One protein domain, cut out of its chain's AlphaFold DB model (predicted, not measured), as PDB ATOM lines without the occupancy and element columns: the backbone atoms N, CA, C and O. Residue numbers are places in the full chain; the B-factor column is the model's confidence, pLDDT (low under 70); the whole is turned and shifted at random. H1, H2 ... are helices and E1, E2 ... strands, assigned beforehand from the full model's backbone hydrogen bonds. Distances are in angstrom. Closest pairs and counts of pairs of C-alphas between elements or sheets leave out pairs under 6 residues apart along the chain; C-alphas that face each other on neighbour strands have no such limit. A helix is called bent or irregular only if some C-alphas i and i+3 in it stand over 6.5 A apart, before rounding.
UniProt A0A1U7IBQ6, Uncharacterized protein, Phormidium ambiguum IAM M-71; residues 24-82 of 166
ATOM      1  N   LYS A  24     -50.633   2.000 -39.583       92.69
ATOM      2  CA  LYS A  24     -49.873   1.170 -40.518       92.69
ATOM      3  C   LYS A  24     -50.598  -0.133 -40.856       92.69
ATOM      4  O   LYS A  24     -50.110  -0.901 -41.694       92.69
ATOM      5  N   ILE A  25     -51.734  -0.407 -40.208       95.50
ATOM      6  CA  ILE A  25     -52.511  -1.637 -40.352       95.50
ATOM      7  C   ILE A  25     -53.542  -1.486 -41.473       95.50
ATOM      8  O   ILE A  25     -54.425  -0.636 -41.437       95.50
ATOM      9  N   VAL A  26     -53.463  -2.368 -42.468       95.00
ATOM     10  CA  VAL A  26     -54.391  -2.420 -43.602       95.00
ATOM     11  C   VAL A  26     -55.058  -3.786 -43.665       95.00
ATOM     12  O   VAL A  26     -54.393  -4.816 -43.787       95.00
ATOM     13  N   HIS A  27     -56.388  -3.801 -43.668       93.81
ATOM     14  CA  HIS A  27     -57.179  -5.015 -43.841       93.81
ATOM     15  C   HIS A  27     -57.485  -5.245 -45.325       93.81
ATOM     16  O   HIS A  27     -58.111  -4.416 -45.976       93.81
ATOM     17  N   LYS A  28     -57.040  -6.382 -45.877       91.75
ATOM     18  CA  LYS A  28     -57.230  -6.745 -47.297       91.75
ATOM     19  C   LYS A  28     -58.159  -7.947 -47.498       91.75
ATOM     20  O   LYS A  28     -58.084  -8.632 -48.517       91.75
ATOM     21  N   SER A  29     -59.019  -8.239 -46.527       87.56
ATOM     22  CA  SER A  29     -60.022  -9.298 -46.640       87.56
ATOM     23  C   SER A  29     -61.377  -8.805 -46.138       87.56
ATOM     24  O   SER A  29     -61.413  -8.191 -45.073       87.56
ATOM     25  N   PRO A  30     -62.485  -9.099 -46.849       85.00
ATOM     26  CA  PRO A  30     -63.830  -8.760 -46.378       85.00
ATOM     27  C   PRO A  30     -64.226  -9.557 -45.128       85.00
ATOM     28  O   PRO A  30     -65.123  -9.160 -44.395       85.00
ATOM     29  N   THR A  31     -63.554 -10.683 -44.869       88.38
ATOM     30  CA  THR A  31     -63.746 -11.488 -43.663       88.38
ATOM     31  C   THR A  31     -62.458 -11.485 -42.860       88.38
ATOM     32  O   THR A  31     -61.448 -12.055 -43.281       88.38
ATOM     33  N   LEU A  32     -62.493 -10.854 -41.690       86.56
ATOM     34  CA  LEU A  32     -61.351 -10.834 -40.790       86.56
ATOM     35  C   LEU A  32     -61.232 -12.154 -40.037       86.56
ATOM     36  O   LEU A  32     -62.216 -12.730 -39.574       86.56
ATOM     37  N   HIS A  33     -59.997 -12.623 -39.897       92.81
ATOM     38  CA  HIS A  33     -59.701 -13.733 -39.008       92.81
ATOM     39  C   HIS A  33     -60.040 -13.324 -37.559       92.81
ATOM     40  O   HIS A  33     -59.685 -12.212 -37.172       92.81
ATOM     41  N   PRO A  34     -60.645 -14.182 -36.714       93.19
ATOM     42  CA  PRO A  34     -61.019 -13.805 -35.342       93.19
ATOM     43  C   PRO A  34     -59.857 -13.248 -34.505       93.19
ATOM     44  O   PRO A  34     -60.012 -12.280 -33.763       93.19
ATOM     45  N   LEU A  35     -58.667 -13.833 -34.662       95.88
ATOM     46  CA  LEU A  35     -57.431 -13.386 -34.005       95.88
ATOM     47  C   LEU A  35     -56.852 -12.067 -34.558       95.88
ATOM     48  O   LEU A  35     -55.912 -11.540 -33.974       95.88
ATOM     49  N   ALA A  36     -57.391 -11.505 -35.646       95.50
ATOM     50  CA  ALA A  36     -56.921 -10.226 -36.194       95.50
ATOM     51  C   ALA A  36     -57.047  -9.073 -35.191       95.50
ATOM     52  O   ALA A  36     -56.273  -8.127 -35.257       95.50
ATOM     53  N   ARG A  37     -57.965  -9.188 -34.223       95.69
ATOM     54  CA  ARG A  37     -58.141  -8.221 -33.133       95.69
ATOM     55  C   ARG A  37     -56.941  -8.103 -32.189       95.69
ATOM     56  O   ARG A  37     -56.893  -7.174 -31.403       95.69
ATOM     57  N   PHE A  38     -56.003  -9.046 -32.234       96.62
ATOM     58  CA  PHE A  38     -54.786  -9.020 -31.418       96.62
ATOM     59  C   PHE A  38     -53.580  -8.426 -32.158       96.62
ATOM     60  O   PHE A  38     -52.485  -8.362 -31.606       96.62
ATOM     61  N   VAL A  39     -53.753  -8.014 -33.415       96.44
ATOM     62  CA  VAL A  39     -52.677  -7.427 -34.214       96.44
ATOM     63  C   VAL A  39     -52.583  -5.937 -33.909       96.44
ATOM     64  O   VAL A  39     -53.495  -5.185 -34.243       96.44
ATOM     65  N   THR A  40     -51.462  -5.516 -33.327       96.06
ATOM     66  CA  THR A  40     -51.104  -4.098 -33.162       96.06
ATOM     67  C   THR A  40     -49.724  -3.816 -33.738       96.06
ATOM     68  O   THR A  40     -48.945  -4.738 -34.013       96.06
ATOM     69  N   GLU A  41     -49.418  -2.535 -33.930       95.44
ATOM     70  CA  GLU A  41     -48.094  -2.095 -34.365       95.44
ATOM     71  C   GLU A  41     -47.035  -2.442 -33.312       95.44
ATOM     72  O   GLU A  41     -45.984  -2.975 -33.664       95.44
ATOM     73  N   GLU A  42     -47.340  -2.266 -32.024       94.81
ATOM     74  CA  GLU A  42     -46.444  -2.614 -30.915       94.81
ATOM     75  C   GLU A  42     -46.175  -4.116 -30.862       94.81
ATOM     76  O   GLU A  42     -45.025  -4.542 -30.761       94.81
ATOM     77  N   ALA A  43     -47.219  -4.942 -30.982       95.69
ATOM     78  CA  ALA A  43     -47.056  -6.388 -30.974       95.69
ATOM     79  C   ALA A  43     -46.194  -6.853 -32.160       95.69
ATOM     80  O   ALA A  43     -45.350  -7.731 -31.995       95.69
ATOM     81  N   ALA A  44     -46.352  -6.242 -33.340       95.69
ATOM     82  CA  ALA A  44     -45.492  -6.517 -34.488       95.69
ATOM     83  C   ALA A  44     -44.044  -6.041 -34.264       95.69
ATOM     84  O   ALA A  44     -43.112  -6.775 -34.594       95.69
ATOM     85  N   ALA A  45     -43.844  -4.859 -33.678       94.44
ATOM     86  CA  ALA A  45     -42.519  -4.309 -33.384       94.44
ATOM     87  C   ALA A  45     -41.743  -5.227 -32.435       94.44
ATOM     88  O   ALA A  45     -40.617  -5.625 -32.733       94.44
ATOM     89  N   ILE A  46     -42.385  -5.663 -31.349       94.38
ATOM     90  CA  ILE A  46     -41.794  -6.581 -30.368       94.38
ATOM     91  C   ILE A  46     -41.570  -7.970 -30.992       94.38
ATOM     92  O   ILE A  46     -40.547  -8.600 -30.724       94.38
ATOM     93  N   LEU A  47     -42.474  -8.447 -31.864       94.31
ATOM     94  CA  LEU A  47     -42.335  -9.746 -32.543       94.31
ATOM     95  C   LEU A  47     -41.082  -9.807 -33.417       94.31
ATOM     96  O   LEU A  47     -40.423 -10.846 -33.480       94.31
ATOM     97  N   PHE A  48     -40.760  -8.706 -34.094       93.94
ATOM     98  CA  PHE A  48     -39.606  -8.624 -34.988       93.94
ATOM     99  C   PHE A  48     -38.391  -7.925 -34.385       93.94
ATOM    100  O   PHE A  48     -37.358  -7.877 -35.048       93.94
ATOM    101  N   ASN A  49     -38.490  -7.454 -33.139       92.88
ATOM    102  CA  ASN A  49     -37.447  -6.707 -32.446       92.88
ATOM    103  C   ASN A  49     -36.937  -5.510 -33.274       92.88
ATOM    104  O   ASN A  49     -35.739  -5.373 -33.516       92.88
ATOM    105  N   ILE A  50     -37.875  -4.685 -33.739       93.44
ATOM    106  CA  ILE A  50     -37.621  -3.428 -34.456       93.44
ATOM    107  C   ILE A  50     -38.390  -2.288 -33.787       93.44
ATOM    108  O   ILE A  50     -39.302  -2.540 -32.997       93.44
ATOM    109  N   SER A  51     -38.052  -1.039 -34.099       93.25
ATOM    110  CA  SER A  51     -38.821   0.098 -33.587       93.25
ATOM    111  C   SER A  51     -40.180   0.229 -34.291       93.25
ATOM    112  O   SER A  51     -40.382  -0.273 -35.403       93.25
ATOM    113  N   LEU A  52     -41.130   0.933 -33.662       92.75
ATOM    114  CA  LEU A  52     -42.426   1.226 -34.284       92.75
ATOM    115  C   LEU A  52     -42.246   1.999 -35.591       92.75
ATOM    116  O   LEU A  52     -42.927   1.711 -36.572       92.75
ATOM    117  N   GLU A  53     -41.314   2.949 -35.635       93.69
ATOM    118  CA  GLU A  53     -40.992   3.777 -36.803       93.69
ATOM    119  C   GLU A  53     -40.446   2.940 -37.963       93.69
ATOM    120  O   GLU A  53     -40.704   3.252 -39.125       93.69
ATOM    121  N   GLU A  54     -39.740   1.854 -37.649       95.12
ATOM    122  CA  GLU A  54     -39.177   0.925 -38.626       95.12
ATOM    123  C   GLU A  54     -40.226  -0.009 -39.241       95.12
ATOM    124  O   GLU A  54     -39.945  -0.646 -40.258       95.12
ATOM    125  N   ILE A  55     -41.444  -0.075 -38.694       96.19
ATOM    126  CA  ILE A  55     -42.582  -0.706 -39.369       96.19
ATOM    127  C   ILE A  55     -43.080   0.241 -40.457       96.19
ATOM    128  O   ILE A  55     -43.454   1.378 -40.182       96.19
ATOM    129  N   TYR A  56     -43.145  -0.241 -41.695       95.75
ATOM    130  CA  TYR A  56     -43.713   0.514 -42.814       95.75
ATOM    131  C   TYR A  56     -45.181   0.163 -43.032       95.75
ATOM    132  O   TYR A  56     -45.983   1.028 -43.371       95.75
ATOM    133  N   LYS A  57     -45.537  -1.118 -42.874       96.88
ATOM    134  CA  LYS A  57     -46.889  -1.610 -43.134       96.88
ATOM    135  C   LYS A  57     -47.161  -2.958 -42.477       96.88
ATOM    136  O   LYS A  57     -46.337  -3.868 -42.543       96.88
ATOM    137  N   ILE A  58     -48.377  -3.124 -41.973       97.75
ATOM    138  CA  ILE A  58     -48.933  -4.393 -41.507       97.75
ATOM    139  C   ILE A  58     -50.174  -4.686 -42.348       97.75
ATOM    140  O   ILE A  58     -51.154  -3.954 -42.312       97.75
ATOM    141  N   THR A  59     -50.148  -5.745 -43.152       97.19
ATOM    142  CA  THR A  59     -51.288  -6.133 -43.991       97.19
ATOM    143  C   THR A  59     -51.962  -7.377 -43.425       97.19
ATOM    144  O   THR A  59     -51.425  -8.482 -43.504       97.19
ATOM    145  N   CYS A  60     -53.170  -7.203 -42.903       96.38
ATOM    146  CA  CYS A  60     -54.037  -8.276 -42.436       96.38
ATOM    147  C   CYS A  60     -54.734  -8.933 -43.640       96.38
ATOM    148  O   CYS A  60     -55.706  -8.404 -44.191       96.38
ATOM    149  N   LEU A  61     -54.212 -10.083 -44.077       95.44
ATOM    150  CA  LEU A  61     -54.805 -10.935 -45.116       95.44
ATOM    151  C   LEU A  61     -55.763 -11.951 -44.480       95.44
ATOM    152  O   LEU A  61     -55.833 -12.083 -43.263       95.44
ATOM    153  N   ARG A  62     -56.494 -12.726 -45.288       92.88
ATOM    154  CA  ARG A  62     -57.526 -13.645 -44.771       92.88
ATOM    155  C   ARG A  62     -57.024 -14.630 -43.701       92.88
ATOM    156  O   ARG A  62     -57.749 -14.916 -42.756       92.88
ATOM    157  N   TYR A  63     -55.797 -15.141 -43.832       91.69
ATOM    158  CA  TYR A  63     -55.264 -16.198 -42.953       91.69
ATOM    159  C   TYR A  63     -53.914 -15.878 -42.304       91.69
ATOM    160  O   TYR A  63     -53.460 -16.614 -41.429       91.69
ATOM    161  N   VAL A  64     -53.262 -14.801 -42.736       95.31
ATOM    162  CA  VAL A  64     -51.914 -14.423 -42.307       95.31
ATOM    163  C   VAL A  64     -51.807 -12.910 -42.195       95.31
ATOM    164  O   VAL A  64     -52.573 -12.174 -42.818       95.31
ATOM    165  N   VAL A  65     -50.821 -12.459 -41.435       97.19
ATOM    166  CA  VAL A  65     -50.417 -11.059 -41.357       97.19
ATOM    167  C   VAL A  65     -49.097 -10.918 -42.096       97.19
ATOM    168  O   VAL A  65     -48.160 -11.675 -41.849       97.19
ATOM    169  N   HIS A  66     -49.015  -9.969 -43.021       97.56
ATOM    170  CA  HIS A  66     -47.758  -9.590 -43.660       97.56
ATOM    171  C   HIS A  66     -47.211  -8.345 -42.977       97.56
ATOM    172  O   HIS A  66     -47.854  -7.299 -43.011       97.56
ATOM    173  N   VAL A  67     -46.041  -8.458 -42.355       97.50
ATOM    174  CA  VAL A  67     -45.350  -7.328 -41.730       97.50
ATOM    175  C   VAL A  67     -44.170  -6.935 -42.606       97.50
ATOM    176  O   VAL A  67     -43.309  -7.765 -42.912       97.50
ATOM    177  N   HIS A  68     -44.160  -5.672 -43.019       97.75
ATOM    178  CA  HIS A  68     -43.109  -5.053 -43.812       97.75
ATOM    179  C   HIS A  68     -42.534  -3.869 -43.036       97.75
ATOM    180  O   HIS A  68     -43.257  -2.954 -42.641       97.75
ATOM    181  N   GLY A  69     -41.226  -3.897 -42.832       96.19
ATOM    182  CA  GLY A  69     -40.467  -2.869 -42.146       96.19
ATOM    183  C   GLY A  69     -39.002  -2.909 -42.559       96.19
ATOM    184  O   GLY A  69     -38.608  -3.655 -43.461       96.19
ATOM    185  N   LYS A  70     -38.173  -2.115 -41.895       95.62
ATOM    186  CA  LYS A  70     -36.738  -2.049 -42.172       95.62
ATOM    187  C   LYS A  70     -36.084  -3.418 -41.980       95.62
ATOM    188  O   LYS A  70     -36.107  -3.992 -40.897       95.62
ATOM    189  N   GLY A  71     -35.515  -3.959 -43.057       95.06
ATOM    190  CA  GLY A  71     -34.853  -5.267 -43.040       95.06
ATOM    191  C   GLY A  71     -35.788  -6.467 -42.841       95.06
ATOM    192  O   GLY A  71     -35.300  -7.594 -42.762       95.06
ATOM    193  N   ILE A  72     -37.114  -6.265 -42.791       94.69
ATOM    194  CA  ILE A  72     -38.091  -7.342 -42.593       94.69
ATOM    195  C   ILE A  72     -39.218  -7.296 -43.630       94.69
ATOM    196  O   ILE A  72     -39.843  -6.271 -43.880       94.69
ATOM    197  N   SER A  73     -39.529  -8.450 -44.212       96.44
ATOM    198  CA  SER A  73     -40.752  -8.674 -44.984       96.44
ATOM    199  C   SER A  73     -41.173 -10.119 -44.765       96.44
ATOM    200  O   SER A  73     -40.560 -11.040 -45.307       96.44
ATOM    201  N   ARG A  74     -42.138 -10.345 -43.868       96.81
ATOM    202  CA  ARG A  74     -42.474 -11.694 -43.389       96.81
ATOM    203  C   ARG A  74     -43.974 -11.895 -43.254       96.81
ATOM    204  O   ARG A  74     -44.704 -11.003 -42.829       96.81
ATOM    205  N   PHE A  75     -44.413 -13.103 -43.592       96.44
ATOM    206  CA  PHE A  75     -45.762 -13.578 -43.316       96.44
ATOM    207  C   PHE A  75     -45.762 -14.342 -41.995       96.44
ATOM    208  O   PHE A  75     -44.996 -15.290 -41.821       96.44
ATOM    209  N   VAL A  76     -46.634 -13.942 -41.079       94.75
ATOM    210  CA  VAL A  76     -46.824 -14.578 -39.772       94.75
ATOM    211  C   VAL A  76     -48.280 -14.983 -39.588       94.75
ATOM    212  O   VAL A  76     -49.186 -14.497 -40.268       94.75
ATOM    213  N   SER A  77     -48.515 -15.934 -38.692       94.69
ATOM    214  CA  SER A  77     -49.868 -16.341 -38.344       94.69
ATOM    215  C   SER A  77     -50.482 -15.324 -37.391       94.69
ATOM    216  O   SER A  77     -49.801 -14.804 -36.515       94.69
ATOM    217  N   TYR A  78     -51.798 -15.123 -37.469       95.56
ATOM    218  CA  TYR A  78     -52.512 -14.396 -36.420       95.56
ATOM    219  C   TYR A  78     -52.327 -15.018 -35.026       95.56
ATOM    220  O   TYR A  78     -52.376 -14.313 -34.027       95.56
ATOM    221  N   ALA A  79     -52.081 -16.331 -34.953       93.81
ATOM    222  CA  ALA A  79     -51.798 -17.036 -33.705       93.81
ATOM    223  C   ALA A  79     -50.409 -16.730 -33.120       93.81
ATOM    224  O   ALA A  79     -50.125 -17.147 -32.001       93.81
ATOM    225  N   ASP A  80     -49.544 -16.025 -33.853       93.00
ATOM    226  CA  ASP A  80     -48.254 -15.592 -33.322       93.00
ATOM    227  C   ASP A  80     -48.418 -14.338 -32.430       93.00
ATOM    228  O   ASP A  80     -47.580 -14.111 -31.562       93.00
ATOM    229  N   PHE A  81     -49.524 -13.585 -32.551       95.50
ATOM    230  CA  PHE A  81     -49.803 -12.382 -31.754       95.50
ATOM    231  C   PHE A  81     -50.490 -12.707 -30.409       95.50
ATOM    232  O   PHE A  81     -51.481 -13.450 -30.402       95.50
ATOM    233  N   PRO A  82     -49.995 -12.162 -29.280       95.56
ATOM    234  CA  PRO A  82     -50.596 -12.334 -27.962       95.56
ATOM    235  C   PRO A  82     -51.887 -11.526 -27.818       95.56
ATOM    236  O   PRO A  82     -52.015 -10.456 -28.410       95.56
TER     237      PRO A  82
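AT A GLANCE: This is residues 24 to 82 of the 166 residues of an uncharacterized protein of Phormidium ambiguum IAM M-71 (UniProt A0A1U7IBQ6). A small four-stranded sheet makes a twisted wall, with the helix H2 crossing over one of its faces and the other face bare. The short helix H1 only grazes the sheet, and after E4 the last residues, 78 to 82, turn away from the sheet toward the side where H2 lies. The printed part has 59 residues with two named helices and four named strands, in the order E1, H1, H2, E2, E3, E4. The mixed sheet has the order E1, E2, E3, E4, and the class is mixed, helices and strands. The whole is compact, with a radius of gyration of the C-alphas of 10.3 A, and spans 29 by 20 by 15 A.

HOW THE PARTS SIT: Edge strand E1, residues 25 to 27, is parallel to its neighbour E2, residues 55 to 60, at 23 degrees, with N 26 and O 58 2.8 A apart, within hydrogen-bond range. Between them in the chain come H1, residues 34 to 38, and H2, residues 41 to 48; this is a strand-helix-strand unit, two parallel neighbour strands with helices between, and its crossover is left-handed. H1 only grazes the sheet, with its residues 35 to 36; the closest C-alphas of H1 and E2 are those of Ala 36 and Cys 60, 7.1 A apart. H1 and H2 are apart, though a tight link of 2 residues joins them. H2 is on the sheet at a height of 9.3 A and lies only just over E2 and E3, residues 64 to 69, with 3 of its C-alphas falling on each. It runs across the strands, at 79 degrees to E2 on the local plane; its closest C-alphas to E2 are those of Ala 45 and Ile 55, 7.0 A apart. E2 and E3 form an antiparallel hairpin at 168 degrees, with N 59 and O 66 2.8 A apart. E3 and edge strand E4, residues 72 to 77, form another at 161 degrees, with N 76 and O 65 2.8 A apart. E2, E3 and E4 are a meander, each strand the antiparallel neighbour of the one before. In H2 every O i to N i+4 pair is within hydrogen-bond range; in H1 0 of 1 is, and 1 of 2 O i to N i+3 pairs.

IN THESE COORDINATES: E1 begins at C-alpha 25, (-52.511, -1.637, -40.352). H1 is irregular, only just: C-alphas 34 and 37 are 6.7 A apart. H2 is 10.7 A long, E2 14.1 A, E3 16.3 A and E4 15.4 A, ending at C-alpha 77, (-49.868, -16.341, -38.344).

THE WHOLE: The C-alphas farthest apart, those of Pro 30 and Asn 49, are 29.9 A apart. The printed part has no cut and no long link. Its mean pLDDT is 94.5, and no printed residue is under 70.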